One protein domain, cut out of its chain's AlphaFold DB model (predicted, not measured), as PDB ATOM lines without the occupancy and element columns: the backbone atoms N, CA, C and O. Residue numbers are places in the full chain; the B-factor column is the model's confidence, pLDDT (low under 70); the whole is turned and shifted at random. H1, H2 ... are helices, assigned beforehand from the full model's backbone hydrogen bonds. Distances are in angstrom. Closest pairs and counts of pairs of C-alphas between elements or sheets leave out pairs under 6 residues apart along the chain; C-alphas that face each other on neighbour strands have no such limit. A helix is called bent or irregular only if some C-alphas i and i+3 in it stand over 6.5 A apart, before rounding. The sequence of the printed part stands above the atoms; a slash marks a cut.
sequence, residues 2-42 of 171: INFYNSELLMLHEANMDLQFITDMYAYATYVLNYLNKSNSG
ATOM      1  N   ILE A   2       9.842  48.279 -43.408       44.62
ATOM      2  CA  ILE A   2       8.975  49.462 -43.393       44.62
ATOM      3  C   ILE A   2       8.422  49.584 -41.976       44.62
ATOM      4  O   ILE A   2       7.833  48.638 -41.466       44.62
ATOM      5  N   ASN A   3       8.679  50.722 -41.345       64.75
ATOM      6  CA  ASN A   3       8.196  51.039 -40.014       64.75
ATOM      7  C   ASN A   3       6.681  51.296 -40.067       64.75
ATOM      8  O   ASN A   3       6.242  52.171 -40.818       64.75
ATOM      9  N   PHE A   4       5.878  50.530 -39.324       66.12
ATOM     10  CA  PHE A   4       4.441  50.788 -39.248       66.12
ATOM     11  C   PHE A   4       4.201  52.034 -38.394       66.12
ATOM     12  O   PHE A   4       4.559  52.079 -37.219       66.12
ATOM     13  N   TYR A   5       3.597  53.057 -38.999       75.50
ATOM     14  CA  TYR A   5       3.356  54.341 -38.350       75.50
ATOM     15  C   TYR A   5       1.898  54.465 -37.887       75.50
ATOM     16  O   TYR A   5       0.978  53.987 -38.549       75.50
ATOM     17  N   ASN A   6       1.687  55.159 -36.767       85.12
ATOM     18  CA  ASN A   6       0.379  55.654 -36.338       85.12
ATOM     19  C   ASN A   6       0.438  57.189 -36.311       85.12
ATOM     20  O   ASN A   6       1.248  57.762 -35.588       85.12
ATOM     21  N   SER A   7      -0.381  57.863 -37.119       85.75
ATOM     22  CA  SER A   7      -0.314  59.323 -37.277       85.75
ATOM     23  C   SER A   7      -0.643  60.094 -36.002       85.75
ATOM     24  O   SER A   7      -0.015  61.112 -35.735       85.75
ATOM     25  N   GLU A   8      -1.603  59.621 -35.211       87.94
ATOM     26  CA  GLU A   8      -2.013  60.300 -33.978       87.94
ATOM     27  C   GLU A   8      -0.900  60.252 -32.932       87.94
ATOM     28  O   GLU A   8      -0.534  61.278 -32.361       87.94
ATOM     29  N   LEU A   9      -0.295  59.076 -32.740       85.56
ATOM     30  CA  LEU A   9       0.826  58.916 -31.817       85.56
ATOM     31  C   LEU A   9       2.059  59.706 -32.263       85.56
ATOM     32  O   LEU A   9       2.759  60.255 -31.415       85.56
ATOM     33  N   LEU A  10       2.302  59.819 -33.573       85.25
ATOM     34  CA  LEU A  10       3.413  60.618 -34.089       85.25
ATOM     35  C   LEU A  10       3.236  62.101 -33.749       85.25
ATOM     36  O   LEU A  10       4.195  62.734 -33.320       85.25
ATOM     37  N   MET A  11       2.023  62.637 -33.914       87.12
ATOM     38  CA  MET A  11       1.722  64.036 -33.588       87.12
ATOM     39  C   MET A  11       1.832  64.334 -32.089       87.12
ATOM     40  O   MET A  11       2.118  65.464 -31.719       87.12
ATOM     41  N   LEU A  12       1.594  63.343 -31.224       89.25
ATOM     42  CA  LEU A  12       1.676  63.516 -29.771       89.25
ATOM     43  C   LEU A  12       3.092  63.321 -29.215       89.25
ATOM     44  O   LEU A  12       3.478  64.005 -28.272       89.25
ATOM     45  N   HIS A  13       3.834  62.345 -29.740       84.94
ATOM     46  CA  HIS A  13       5.126  61.932 -29.187       84.94
ATOM     47  C   HIS A  13       6.325  62.544 -29.925       84.94
ATOM     48  O   HIS A  13       7.400  62.643 -29.338       84.94
ATOM     49  N   GLU A  14       6.149  62.924 -31.196       85.62
ATOM     50  CA  GLU A  14       7.165  63.538 -32.069       85.62
ATOM     51  C   GLU A  14       8.499  62.763 -32.149       85.62
ATOM     52  O   GLU A  14       9.555  63.320 -32.449       85.62
ATOM     53  N   ALA A  15       8.466  61.448 -31.914       82.44
ATOM     54  CA  ALA A  15       9.635  60.572 -31.938       82.44
ATOM     55  C   ALA A  15       9.438  59.380 -32.885       82.44
ATOM     56  O   ALA A  15       8.320  59.029 -33.266       82.44
ATOM     57  N   ASN A  16      10.542  58.731 -33.268       82.19
ATOM     58  CA  ASN A  16      10.493  57.516 -34.078       82.19
ATOM     59  C   ASN A  16       9.807  56.380 -33.297       82.19
ATOM     60  O   ASN A  16      10.252  56.025 -32.208       82.19
ATOM     61  N   MET A  17       8.760  55.788 -33.868       82.06
ATOM     62  CA  MET A  17       7.987  54.700 -33.255       82.06
ATOM     63  C   MET A  17       8.212  53.416 -34.032       82.06
ATOM     64  O   MET A  17       8.150  53.494 -35.241       82.06
ATOM     65  N   ASP A  18       8.421  52.267 -33.390       80.81
ATOM     66  CA  ASP A  18       8.466  50.952 -34.053       80.81
ATOM     67  C   ASP A  18       7.283  50.118 -33.546       80.81
ATOM     68  O   ASP A  18       7.297  49.635 -32.411       80.81
ATOM     69  N   LEU A  19       6.209  50.046 -34.341       83.25
ATOM     70  CA  LEU A  19       4.958  49.387 -33.958       83.25
ATOM     71  C   LEU A  19       4.845  48.026 -34.643       83.25
ATOM     72  O   LEU A  19       4.762  47.933 -35.866       83.25
ATOM     73  N   GLN A  20       4.805  46.955 -33.854       79.25
ATOM     74  CA  GLN A  20       4.675  45.590 -34.363       79.25
ATOM     75  C   GLN A  20       3.701  44.791 -33.500       79.25
ATOM     76  O   GLN A  20       3.707  44.896 -32.272       79.25
ATOM     77  N   PHE A  21       2.860  43.978 -34.143       84.94
ATOM     78  CA  PHE A  21       2.006  43.033 -33.429       84.94
ATOM     79  C   PHE A  21       2.862  41.946 -32.776       84.94
ATOM     80  O   PHE A  21       3.724  41.350 -33.422       84.94
ATOM     81  N   ILE A  22       2.596  41.656 -31.501       87.44
ATOM     82  CA  ILE A  22       3.264  40.568 -30.785       87.44
ATOM     83  C   ILE A  22       2.615  39.249 -31.206       87.44
ATOM     84  O   ILE A  22       1.510  38.928 -30.776       87.44
ATOM     85  N   THR A  23       3.306  38.485 -32.046       89.88
ATOM     86  CA  THR A  23       2.857  37.152 -32.489       89.88
ATOM     87  C   THR A  23       3.451  36.016 -31.657       89.88
ATOM     88  O   THR A  23       2.924  34.909 -31.673       89.88
ATOM     89  N   ASP A  24       4.544  36.279 -30.936       92.88
ATOM     90  CA  ASP A  24       5.235  35.330 -30.060       92.88
ATOM     91  C   ASP A  24       5.850  36.072 -28.860       92.88
ATOM     92  O   ASP A  24       6.555  37.074 -29.011       92.88
ATOM     93  N   MET A  25       5.587  35.563 -27.654       91.94
ATOM     94  CA  MET A  25       6.083  36.128 -26.399       91.94
ATOM     95  C   MET A  25       7.611  36.033 -26.291       91.94
ATOM     96  O   MET A  25       8.242  36.948 -25.755       91.94
ATOM     97  N   TYR A  26       8.220  34.967 -26.820       91.62
ATOM     98  CA  TYR A  26       9.674  34.811 -26.807       91.62
ATOM     99  C   TYR A  26      10.346  35.773 -27.782       91.62
ATOM    100  O   TYR A  26      11.334  36.420 -27.417       91.62
ATOM    101  N   ALA A  27       9.794  35.928 -28.987       87.81
ATOM    102  CA  ALA A  27      10.250  36.936 -29.941       87.81
ATOM    103  C   ALA A  27      10.183  38.355 -29.349       87.81
ATOM    104  O   ALA A  27      11.163  39.097 -29.436       87.81
ATOM    105  N   TYR A  28       9.086  38.705 -28.667       89.38
ATOM    106  CA  TYR A  28       8.953  39.989 -27.971       89.38
ATOM    107  C   TYR A  28      10.009  40.176 -26.875       89.38
ATOM    108  O   TYR A  28      10.717  41.185 -26.866       89.38
ATOM    109  N   ALA A  29      10.170  39.197 -25.976       90.81
ATOM    110  CA  ALA A  29      11.162  39.277 -24.905       90.81
ATOM    111  C   ALA A  29      12.582  39.438 -25.469       90.81
ATOM    112  O   ALA A  29      13.353  40.275 -25.001       90.81
ATOM    113  N   THR A  30      12.906  38.693 -26.526       89.25
ATOM    114  CA  THR A  30      14.193  38.782 -27.228       89.25
ATOM    115  C   THR A  30      14.404  40.168 -27.832       89.25
ATOM    116  O   THR A  30      15.481  40.742 -27.689       89.25
ATOM    117  N   TYR A  31      13.381  40.735 -28.472       87.38
ATOM    118  CA  TYR A  31      13.441  42.072 -29.057       87.38
ATOM    119  C   TYR A  31      13.719  43.151 -28.003       87.38
ATOM    120  O   TYR A  31      14.664  43.928 -28.154       87.38
ATOM    121  N   VAL A  32      12.957  43.155 -26.903       87.88
ATOM    122  CA  VAL A  32      13.151  44.102 -25.792       87.88
ATOM    123  C   VAL A  32      14.549  43.957 -25.195       87.88
ATOM    124  O   VAL A  32      15.249  44.952 -25.012       87.88
ATOM    125  N   LEU A  33      14.998  42.722 -24.948       86.75
ATOM    126  CA  LEU A  33      16.337  42.454 -24.423       86.75
ATOM    127  C   LEU A  33      17.438  42.926 -25.375       86.75
ATOM    128  O   LEU A  33      18.436  43.477 -24.914       86.75
ATOM    129  N   ASN A  34      17.277  42.747 -26.684       85.50
ATOM    130  CA  ASN A  34      18.246  43.218 -27.672       85.50
ATOM    131  C   ASN A  34      18.337  44.746 -27.693       85.50
ATOM    132  O   ASN A  34      19.436  45.288 -27.791       85.50
ATOM    133  N   TYR A  35      17.204  45.441 -27.566       84.56
ATOM    134  CA  TYR A  35      17.182  46.899 -27.482       84.56
ATOM    135  C   TYR A  35      17.829  47.417 -26.197       84.56
ATOM    136  O   TYR A  35      18.700  48.281 -26.269       84.56
ATOM    137  N   LEU A  36      17.468  46.852 -25.041       82.38
ATOM    138  CA  LEU A  36      18.068  47.209 -23.750       82.38
ATOM    139  C   LEU A  36      19.581  46.963 -23.736       82.38
ATOM    140  O   LEU A  36      20.342  47.784 -23.235       82.38
ATOM    141  N   ASN A  37      20.033  45.855 -24.327       79.38
ATOM    142  CA  ASN A  37      21.449  45.495 -24.370       79.38
ATOM    143  C   ASN A  37      22.214  46.126 -25.540       79.38
ATOM    144  O   ASN A  37      23.398  45.836 -25.709       79.38
ATOM    145  N   LYS A  38      21.588  46.986 -26.352       81.44
ATOM    146  CA  LYS A  38      22.229  47.570 -27.538       81.44
ATOM    147  C   LYS A  38      23.459  48.406 -27.181       81.44
ATOM    148  O   LYS A  38      24.487  48.276 -27.843       81.44
ATOM    149  N   SER A  39      23.382  49.210 -26.120       73.81
ATOM    150  CA  SER A  39      24.521  49.981 -25.592       73.81
ATOM    151  C   SER A  39      25.642  49.086 -25.057       73.81
ATOM    152  O   SER A  39      26.810  49.435 -25.163       73.81
ATOM    153  N   ASN A  40      25.287  47.902 -24.553       73.19
ATOM    154  CA  ASN A  40      26.216  46.903 -24.028       73.19
ATOM    155  C   ASN A  40      26.663  45.884 -25.091       73.19
ATOM    156  O   ASN A  40      27.338  44.895 -24.776       73.19
ATOM    157  N   SER A  41      26.295  46.094 -26.358       72.94
ATOM    158  CA  SER A  41      26.711  45.222 -27.448       72.94
ATOM    159  C   SER A  41      28.237  45.257 -27.586       72.94
ATOM    160  O   SER A  41      28.865  46.309 -27.616       72.94
ATOM    161  N   GLY A  42      28.867  44.081 -27.590       81.44
ATOM    162  CA  GLY A  42      30.329  43.956 -27.625       81.44
ATOM    163  C   GLY A  42      31.009  43.822 -26.259       81.44
ATOM    164  O   GLY A  42      32.125  43.305 -26.220       81.44
TER     165      GLY A  42
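Overview. This is residues 2 to 42 of the 171 residues of an uncharacterized protein of Araneus ventricosus (UniProt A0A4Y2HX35). Picture an open, loose frame: the short helix H1 near one end, the longer helix H2 toward the other, and the drawn-out link of residues 14 to 24 running between them. The two helices do not pack on each other, and a tail, residues 37 to 42, sticks out after H2. The printed part has 41 residues with two named helices, H1 then H2, and no named strand; its class is all helix, though under half of the residues, 19 of 41, are in named elements. It is loose, with a radius of gyration of the C-alphas of 12.8 A, and its C-alphas span 34 by 25 by 17 A.

Along the chain. Start at Ile 2, with its C-alpha at (8.975, 49.462, -43.393). Find C-alpha 7 at (-0.314, 59.323, -37.277); from there H1 runs over residues 7 to 13, 10.1 A from first to last C-alpha. Go on to Met 25, where H2 begins; it covers residues 25 to 36, is 16.5 A long and ends at C-alpha 36, at (18.068, 47.209, -23.750).

Arrangement. Compare the C-alphas of H1 and H2: the two helices are apart, with no C-alpha of the one within 8 A of the other. Look at the backbone inside H1 and H2: every O i to N i+4 pair is within hydrogen-bond range. Neither helix is bent or irregular.

Size, cuts and confidence. The two C-alphas farthest apart are those of Glu 8 and Gly 42, at 36.8 A, while those of Ile 2 and Gly 42 are 27.1 A apart. The link from H1 to H2, 11 residues, is long. Look along residues 10 to 15, 22 to 27 and 29 to 42 for the stretches that stand free. The printed part has no cut. In the B-factor column the mean pLDDT of the printed part is 82.7, and residues 2 to 4 are under 70.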